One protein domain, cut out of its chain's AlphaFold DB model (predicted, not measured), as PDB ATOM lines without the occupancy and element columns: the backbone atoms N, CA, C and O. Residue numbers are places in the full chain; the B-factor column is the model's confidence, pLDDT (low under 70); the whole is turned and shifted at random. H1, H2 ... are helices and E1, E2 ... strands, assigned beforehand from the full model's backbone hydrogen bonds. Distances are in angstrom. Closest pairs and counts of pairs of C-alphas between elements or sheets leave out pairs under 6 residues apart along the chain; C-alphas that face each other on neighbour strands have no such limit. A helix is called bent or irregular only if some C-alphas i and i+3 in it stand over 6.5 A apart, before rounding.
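What this domain is: This is residues 264 to 312 of the 312 residues of an uncharacterized protein of Nothophytophthora sp. Chile5 (UniProt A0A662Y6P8). A small antiparallel ribbon of two strands, E1 and E2, has the longer helix H1 over it with residues 276 to 284, and the irregular helix H2 at one end. The printed part has 49 residues, with H1, E1, H2 and E2 in chain order, mostly helix. It is compact, radius of gyration of the C-alphas 10.0 A, spanning 27 by 19 by 15 A.

Where its parts are: E1 is residues 290 to 292, 6.6 A; E2 is 309 to 311, 6.5 A, ending at C-alpha 311 (-51.085, -5.414, 35.334). H1, residues 272 to 286, runs 21.1 A from C-alpha 272 (-49.603, -11.467, 52.953). H2, residues 298 to 308, 11.1 A, is irregular: C-alphas 303 and 306 are 8.6 A apart.

How they stand to each other: E1 and E2 are antiparallel at 149 degrees; N 291 and O 310 are within hydrogen-bond range, 3.1 A. The closest C-alphas of H1 and E1 are Gly 283 and Phe 290, 6.8 A; H1 and E2 are apart. H1 and H2 are close but not clearly touching, closest at C-alphas 272 and 298, 5.7 A. They run the same way at a shallow tilt of 33 degrees, only just short of steep. In H1 every O i to N i+4 pair is within hydrogen-bond range; in H2, 3 of 7, and 5 of 8 O i to N i+3.

The domain as a whole: The farthest C-alphas, Gly 287 and Ala 299, are 27.5 A apart. The printed part has no cut, and the three links are tight. Mean pLDDT of the printed part is 71.0, under 70 at residues 264 to 265, 290 and 294 to 312.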
ATOM      1  N   VAL A 264     -42.984 -13.056  38.544       67.19
ATOM      2  CA  VAL A 264     -42.676 -12.534  39.884       67.19
ATOM      3  C   VAL A 264     -41.947 -13.624  40.684       67.19
ATOM      4  O   VAL A 264     -42.467 -14.743  40.787       67.19
ATOM      5  N   PRO A 265     -40.771 -13.336  41.275       68.25
ATOM      6  CA  PRO A 265     -40.036 -14.312  42.067       68.25
ATOM      7  C   PRO A 265     -40.915 -14.926  43.164       68.25
ATOM      8  O   PRO A 265     -41.403 -14.241  44.066       68.25
ATOM      9  N   ARG A 266     -41.125 -16.245  43.095       71.00
ATOM     10  CA  ARG A 266     -41.906 -17.000  44.086       71.00
ATOM     11  C   ARG A 266     -41.006 -17.339  45.268       71.00
ATOM     12  O   ARG A 266     -40.378 -18.394  45.305       71.00
ATOM     13  N   LYS A 267     -40.902 -16.414  46.218       74.38
ATOM     14  CA  LYS A 267     -40.338 -16.702  47.541       74.38
ATOM     15  C   LYS A 267     -41.432 -17.346  48.406       74.38
ATOM     16  O   LYS A 267     -42.606 -17.060  48.182       74.38
ATOM     17  N   PRO A 268     -41.099 -18.227  49.364       75.00
ATOM     18  CA  PRO A 268     -42.075 -18.707  50.334       75.00
ATOM     19  C   PRO A 268     -42.446 -17.542  51.251       75.00
ATOM     20  O   PRO A 268     -41.740 -17.240  52.212       75.00
ATOM     21  N   TYR A 269     -43.518 -16.840  50.908       78.69
ATOM     22  CA  TYR A 269     -44.011 -15.736  51.711       78.69
ATOM     23  C   TYR A 269     -44.690 -16.298  52.959       78.69
ATOM     24  O   TYR A 269     -45.575 -17.153  52.860       78.69
ATOM     25  N   ALA A 270     -44.244 -15.848  54.132       78.75
ATOM     26  CA  ALA A 270     -44.819 -16.261  55.408       78.75
ATOM     27  C   ALA A 270     -46.133 -15.518  55.683       78.75
ATOM     28  O   ALA A 270     -47.055 -16.076  56.276       78.75
ATOM     29  N   THR A 271     -46.231 -14.270  55.219       81.25
ATOM     30  CA  THR A 271     -47.384 -13.392  55.430       81.25
ATOM     31  C   THR A 271     -47.842 -12.727  54.129       81.25
ATOM     32  O   THR A 271     -47.114 -12.694  53.136       81.25
ATOM     33  N   MET A 272     -49.070 -12.195  54.115       80.81
ATOM     34  CA  MET A 272     -49.603 -11.467  52.953       80.81
ATOM     35  C   MET A 272     -48.867 -10.137  52.737       80.81
ATOM     36  O   MET A 272     -48.699  -9.707  51.597       80.81
ATOM     37  N   ASP A 273     -48.377  -9.525  53.815       83.50
ATOM     38  CA  ASP A 273     -47.581  -8.299  53.758       83.50
ATOM     39  C   ASP A 273     -46.255  -8.531  53.025       83.50
ATOM     40  O   ASP A 273     -45.858  -7.699  52.207       83.50
ATOM     41  N   ASP A 274     -45.624  -9.696  53.212       84.75
ATOM     42  CA  ASP A 274     -44.409 -10.061  52.473       84.75
ATOM     43  C   ASP A 274     -44.680 -10.201  50.968       84.75
ATOM     44  O   ASP A 274     -43.887  -9.735  50.146       84.75
ATOM     45  N   VAL A 275     -45.816 -10.811  50.596       82.06
ATOM     46  CA  VAL A 275     -46.246 -10.918  49.190       82.06
ATOM     47  C   VAL A 275     -46.439  -9.520  48.605       82.06
ATOM     48  O   VAL A 275     -45.931  -9.218  47.529       82.06
ATOM     49  N   MET A 276     -47.150  -8.649  49.322       83.31
ATOM     50  CA  MET A 276     -47.428  -7.285  48.879       83.31
ATOM     51  C   MET A 276     -46.159  -6.446  48.730       83.31
ATOM     52  O   MET A 276     -46.009  -5.739  47.733       83.31
ATOM     53  N   GLY A 277     -45.234  -6.548  49.685       85.25
ATOM     54  CA  GLY A 277     -43.939  -5.876  49.632       85.25
ATOM     55  C   GLY A 277     -43.097  -6.338  48.442       85.25
ATOM     56  O   GLY A 277     -42.546  -5.508  47.722       85.25
ATOM     57  N   ALA A 278     -43.052  -7.645  48.178       83.69
ATOM     58  CA  ALA A 278     -42.295  -8.191  47.057       83.69
ATOM     59  C   ALA A 278     -42.889  -7.811  45.694       83.69
ATOM     60  O   ALA A 278     -42.148  -7.449  44.783       83.69
ATOM     61  N   VAL A 279     -44.217  -7.837  45.560       81.56
ATOM     62  CA  VAL A 279     -44.912  -7.387  44.344       81.56
ATOM     63  C   VAL A 279     -44.661  -5.901  44.103       81.56
ATOM     64  O   VAL A 279     -44.425  -5.499  42.967       81.56
ATOM     65  N   LYS A 280     -44.636  -5.092  45.170       84.31
ATOM     66  CA  LYS A 280     -44.318  -3.667  45.082       84.31
ATOM     67  C   LYS A 280     -42.902  -3.408  44.592       84.31
ATOM     68  O   LYS A 280     -42.729  -2.668  43.632       84.31
ATOM     69  N   GLN A 281     -41.918  -4.062  45.199       86.12
ATOM     70  CA  GLN A 281     -40.521  -3.950  44.779       86.12
ATOM     71  C   GLN A 281     -40.318  -4.408  43.333       86.12
ATOM     72  O   GLN A 281     -39.559  -3.795  42.592       86.12
ATOM     73  N   TYR A 282     -41.014  -5.468  42.924       83.38
ATOM     74  CA  TYR A 282     -40.961  -5.965  41.556       83.38
ATOM     75  C   TYR A 282     -41.574  -4.977  40.554       83.38
ATOM     76  O   TYR A 282     -40.961  -4.681  39.533       83.38
ATOM     77  N   GLY A 283     -42.746  -4.415  40.868       82.44
ATOM     78  CA  GLY A 283     -43.372  -3.379  40.045       82.44
ATOM     79  C   GLY A 283     -42.513  -2.118  39.928       82.44
ATOM     80  O   GLY A 283     -42.381  -1.576  38.839       82.44
ATOM     81  N   GLU A 284     -41.867  -1.687  41.015       83.06
ATOM     82  CA  GLU A 284     -40.931  -0.553  41.001       83.06
ATOM     83  C   GLU A 284     -39.672  -0.839  40.165       83.06
ATOM     84  O   GLU A 284     -39.226   0.037  39.430       83.06
ATOM     85  N   ALA A 285     -39.118  -2.054  40.242       81.25
ATOM     86  CA  ALA A 285     -37.919  -2.439  39.492       81.25
ATOM     87  C   ALA A 285     -38.167  -2.558  37.979       81.25
ATOM     88  O   ALA A 285     -37.308  -2.184  37.186       81.25
ATOM     89  N   GLU A 286     -39.336  -3.061  37.588       79.31
ATOM     90  CA  GLU A 286     -39.711  -3.278  36.184       79.31
ATOM     91  C   GLU A 286     -40.535  -2.117  35.590       79.31
ATOM     92  O   GLU A 286     -40.848  -2.106  34.403       79.31
ATOM     93  N   GLY A 287     -40.906  -1.122  36.404       78.62
ATOM     94  CA  GLY A 287     -41.728   0.014  35.978       78.62
ATOM     95  C   GLY A 287     -43.201  -0.328  35.712       78.62
ATOM     96  O   GLY A 287     -43.879   0.416  35.003       78.62
ATOM     97  N   PHE A 288     -43.715  -1.429  36.272       74.00
ATOM     98  CA  PHE A 288     -45.112  -1.845  36.124       74.00
ATOM     99  C   PHE A 288     -45.983  -1.388  37.295       74.00
ATOM    100  O   PHE A 288     -45.659  -1.582  38.470       74.00
ATOM    101  N   PHE A 289     -47.166  -0.871  36.967       71.44
ATOM    102  CA  PHE A 289     -48.205  -0.582  37.945       71.44
ATOM    103  C   PHE A 289     -49.127  -1.790  38.087       71.44
ATOM    104  O   PHE A 289     -49.720  -2.269  37.122       71.44
ATOM    105  N   PHE A 290     -49.269  -2.280  39.314       69.19
ATOM    106  CA  PHE A 290     -50.163  -3.384  39.630       69.19
ATOM    107  C   PHE A 290     -51.355  -2.903  40.450       69.19
ATOM    108  O   PHE A 290     -51.254  -2.008  41.291       69.19
ATOM    109  N   ARG A 291     -52.500  -3.557  40.248       75.56
ATOM    110  CA  ARG A 291     -53.673  -3.407  41.111       75.56
ATOM    111  C   ARG A 291     -54.072  -4.756  41.676       75.56
ATOM    112  O   ARG A 291     -54.351  -5.702  40.940       75.56
ATOM    113  N   ILE A 292     -54.137  -4.809  43.001       74.44
ATOM    114  CA  ILE A 292     -54.640  -5.964  43.739       74.44
ATOM    115  C   ILE A 292     -56.135  -6.083  43.442       74.44
ATOM    116  O   ILE A 292     -56.897  -5.148  43.701       74.44
ATOM    117  N   ARG A 293     -56.564  -7.215  42.882       73.81
ATOM    118  CA  ARG A 293     -57.986  -7.480  42.603       73.81
ATOM    119  C   ARG A 293     -58.672  -8.265  43.716       73.81
ATOM    120  O   ARG A 293     -59.896  -8.255  43.796       73.81
ATOM    121  N   SER A 294     -57.910  -8.948  44.567       65.38
ATOM    122  CA  SER A 294     -58.440  -9.734  45.681       65.38
ATOM    123  C   SER A 294     -57.351  -9.984  46.735       65.38
ATOM    124  O   SER A 294     -56.166  -9.940  46.416       65.38
ATOM    125  N   THR A 295     -57.746 -10.262  47.980       65.44
ATOM    126  CA  THR A 295     -56.866 -10.551  49.131       65.44
ATOM    127  C   THR A 295     -57.247 -11.884  49.788       65.44
ATOM    128  O   THR A 295     -57.597 -11.951  50.965       65.44
ATOM    129  N   LYS A 296     -57.248 -12.972  49.008       66.62
ATOM    130  CA  LYS A 296     -57.436 -14.332  49.535       66.62
ATOM    131  C   LYS A 296     -56.240 -14.742  50.405       66.62
ATOM    132  O   LYS A 296     -55.184 -14.117  50.365       66.62
ATOM    133  N   SER A 297     -56.427 -15.788  51.210       61.28
ATOM    134  CA  SER A 297     -55.415 -16.264  52.159       61.28
ATOM    135  C   SER A 297     -54.088 -16.614  51.471       61.28
ATOM    136  O   SER A 297     -54.070 -17.107  50.341       61.28
ATOM    137  N   VAL A 298     -52.971 -16.409  52.181       57.50
ATOM    138  CA  VAL A 298     -51.591 -16.621  51.690       57.50
ATOM    139  C   VAL A 298     -51.385 -18.024  51.106       57.50
ATOM    140  O   VAL A 298     -50.704 -18.174  50.094       57.50
ATOM    141  N   ALA A 299     -52.041 -19.039  51.682       61.31
ATOM    142  CA  ALA A 299     -52.018 -20.411  51.174       61.31
ATOM    143  C   ALA A 299     -52.527 -20.508  49.723       61.31
ATOM    144  O   ALA A 299     -51.906 -21.172  48.902       61.31
ATOM    145  N   SER A 300     -53.598 -19.780  49.384       59.84
ATOM    146  CA  SER A 300     -54.111 -19.708  48.007       59.84
ATOM    147  C   SER A 300     -53.247 -18.828  47.094       59.84
ATOM    148  O   SER A 300     -53.127 -19.096  45.898       59.84
ATOM    149  N   CYS A 301     -52.594 -17.803  47.650       59.78
ATOM    150  CA  CYS A 301     -51.709 -16.917  46.898       59.78
ATOM    151  C   CYS A 301     -50.422 -17.625  46.470       59.78
ATOM    152  O   CYS A 301     -49.994 -17.426  45.341       59.78
ATOM    153  N   ASN A 302     -49.840 -18.503  47.294       60.44
ATOM    154  CA  ASN A 302     -48.626 -19.239  46.923       60.44
ATOM    155  C   ASN A 302     -48.807 -20.101  45.663       60.44
ATOM    156  O   ASN A 302     -47.848 -20.268  44.910       60.44
ATOM    157  N   GLU A 303     -50.025 -20.570  45.375       60.38
ATOM    158  CA  GLU A 303     -50.354 -21.330  44.162       60.38
ATOM    159  C   GLU A 303     -50.793 -20.433  42.987       60.38
ATOM    160  O   GLU A 303     -50.383 -20.688  41.852       60.38
ATOM    161  N   TYR A 304     -51.517 -19.335  43.251       58.31
ATOM    162  CA  TYR A 304     -52.198 -18.518  42.231       58.31
ATOM    163  C   TYR A 304     -51.837 -17.017  42.235       58.31
ATOM    164  O   TYR A 304     -52.680 -16.195  41.873       58.31
ATOM    165  N   VAL A 305     -50.603 -16.627  42.594       56.59
ATOM    166  CA  VAL A 305     -50.141 -15.210  42.591       56.59
ATOM    167  C   VAL A 305     -50.583 -14.458  41.323       56.59
ATOM    168  O   VAL A 305     -51.040 -13.319  41.395       56.59
ATOM    169  N   CYS A 306     -50.535 -15.132  40.170       50.19
ATOM    170  CA  CYS A 306     -50.869 -14.560  38.867       50.19
ATOM    171  C   CYS A 306     -52.352 -14.166  38.695       50.19
ATOM    172  O   CYS A 306     -52.655 -13.318  37.866       50.19
ATOM    173  N   MET A 307     -53.291 -14.743  39.459       51.56
ATOM    174  CA  MET A 307     -54.722 -14.400  39.348       51.56
ATOM    175  C   MET A 307     -55.132 -13.195  40.206       51.56
ATOM    176  O   MET A 307     -56.215 -12.643  40.016       51.56
ATOM    177  N   MET A 308     -54.293 -12.786  41.160       56.69
ATOM    178  CA  MET A 308     -54.645 -11.768  42.160       56.69
ATOM    179  C   MET A 308     -54.155 -10.366  41.781       56.69
ATOM    180  O   MET A 308     -54.672  -9.365  42.286       56.69
ATOM    181  N   ILE A 309     -53.179 -10.299  40.878       60.91
ATOM    182  CA  ILE A 309     -52.441  -9.093  40.517       60.91
ATOM    183  C   ILE A 309     -52.676  -8.847  39.029       60.91
ATOM    184  O   ILE A 309     -52.162  -9.573  38.185       60.91
ATOM    185  N   GLY A 310     -53.499  -7.850  38.710       58.34
ATOM    186  CA  GLY A 310     -53.653  -7.396  37.331       58.34
ATOM    187  C   GLY A 310     -52.621  -6.318  37.023       58.34
ATOM    188  O   GLY A 310     -52.560  -5.328  37.758       58.34
ATOM    189  N   CYS A 311     -51.850  -6.497  35.949       56.81
ATOM    190  CA  CYS A 311     -51.085  -5.414  35.334       56.81
ATOM    191  C   CYS A 311     -52.065  -4.410  34.708       56.81
ATOM    192  O   CYS A 311     -53.084  -4.822  34.139       56.81
ATOM    193  N   ILE A 312     -51.796  -3.115  34.884       57.66
ATOM    194  CA  ILE A 312     -52.542  -2.016  34.252       57.66
ATOM    195  C   ILE A 312     -51.801  -1.574  32.995       57.66
ATOM    196  O   ILE A 312     -50.559  -1.451  33.081       57.66
TER     197      ILE A 312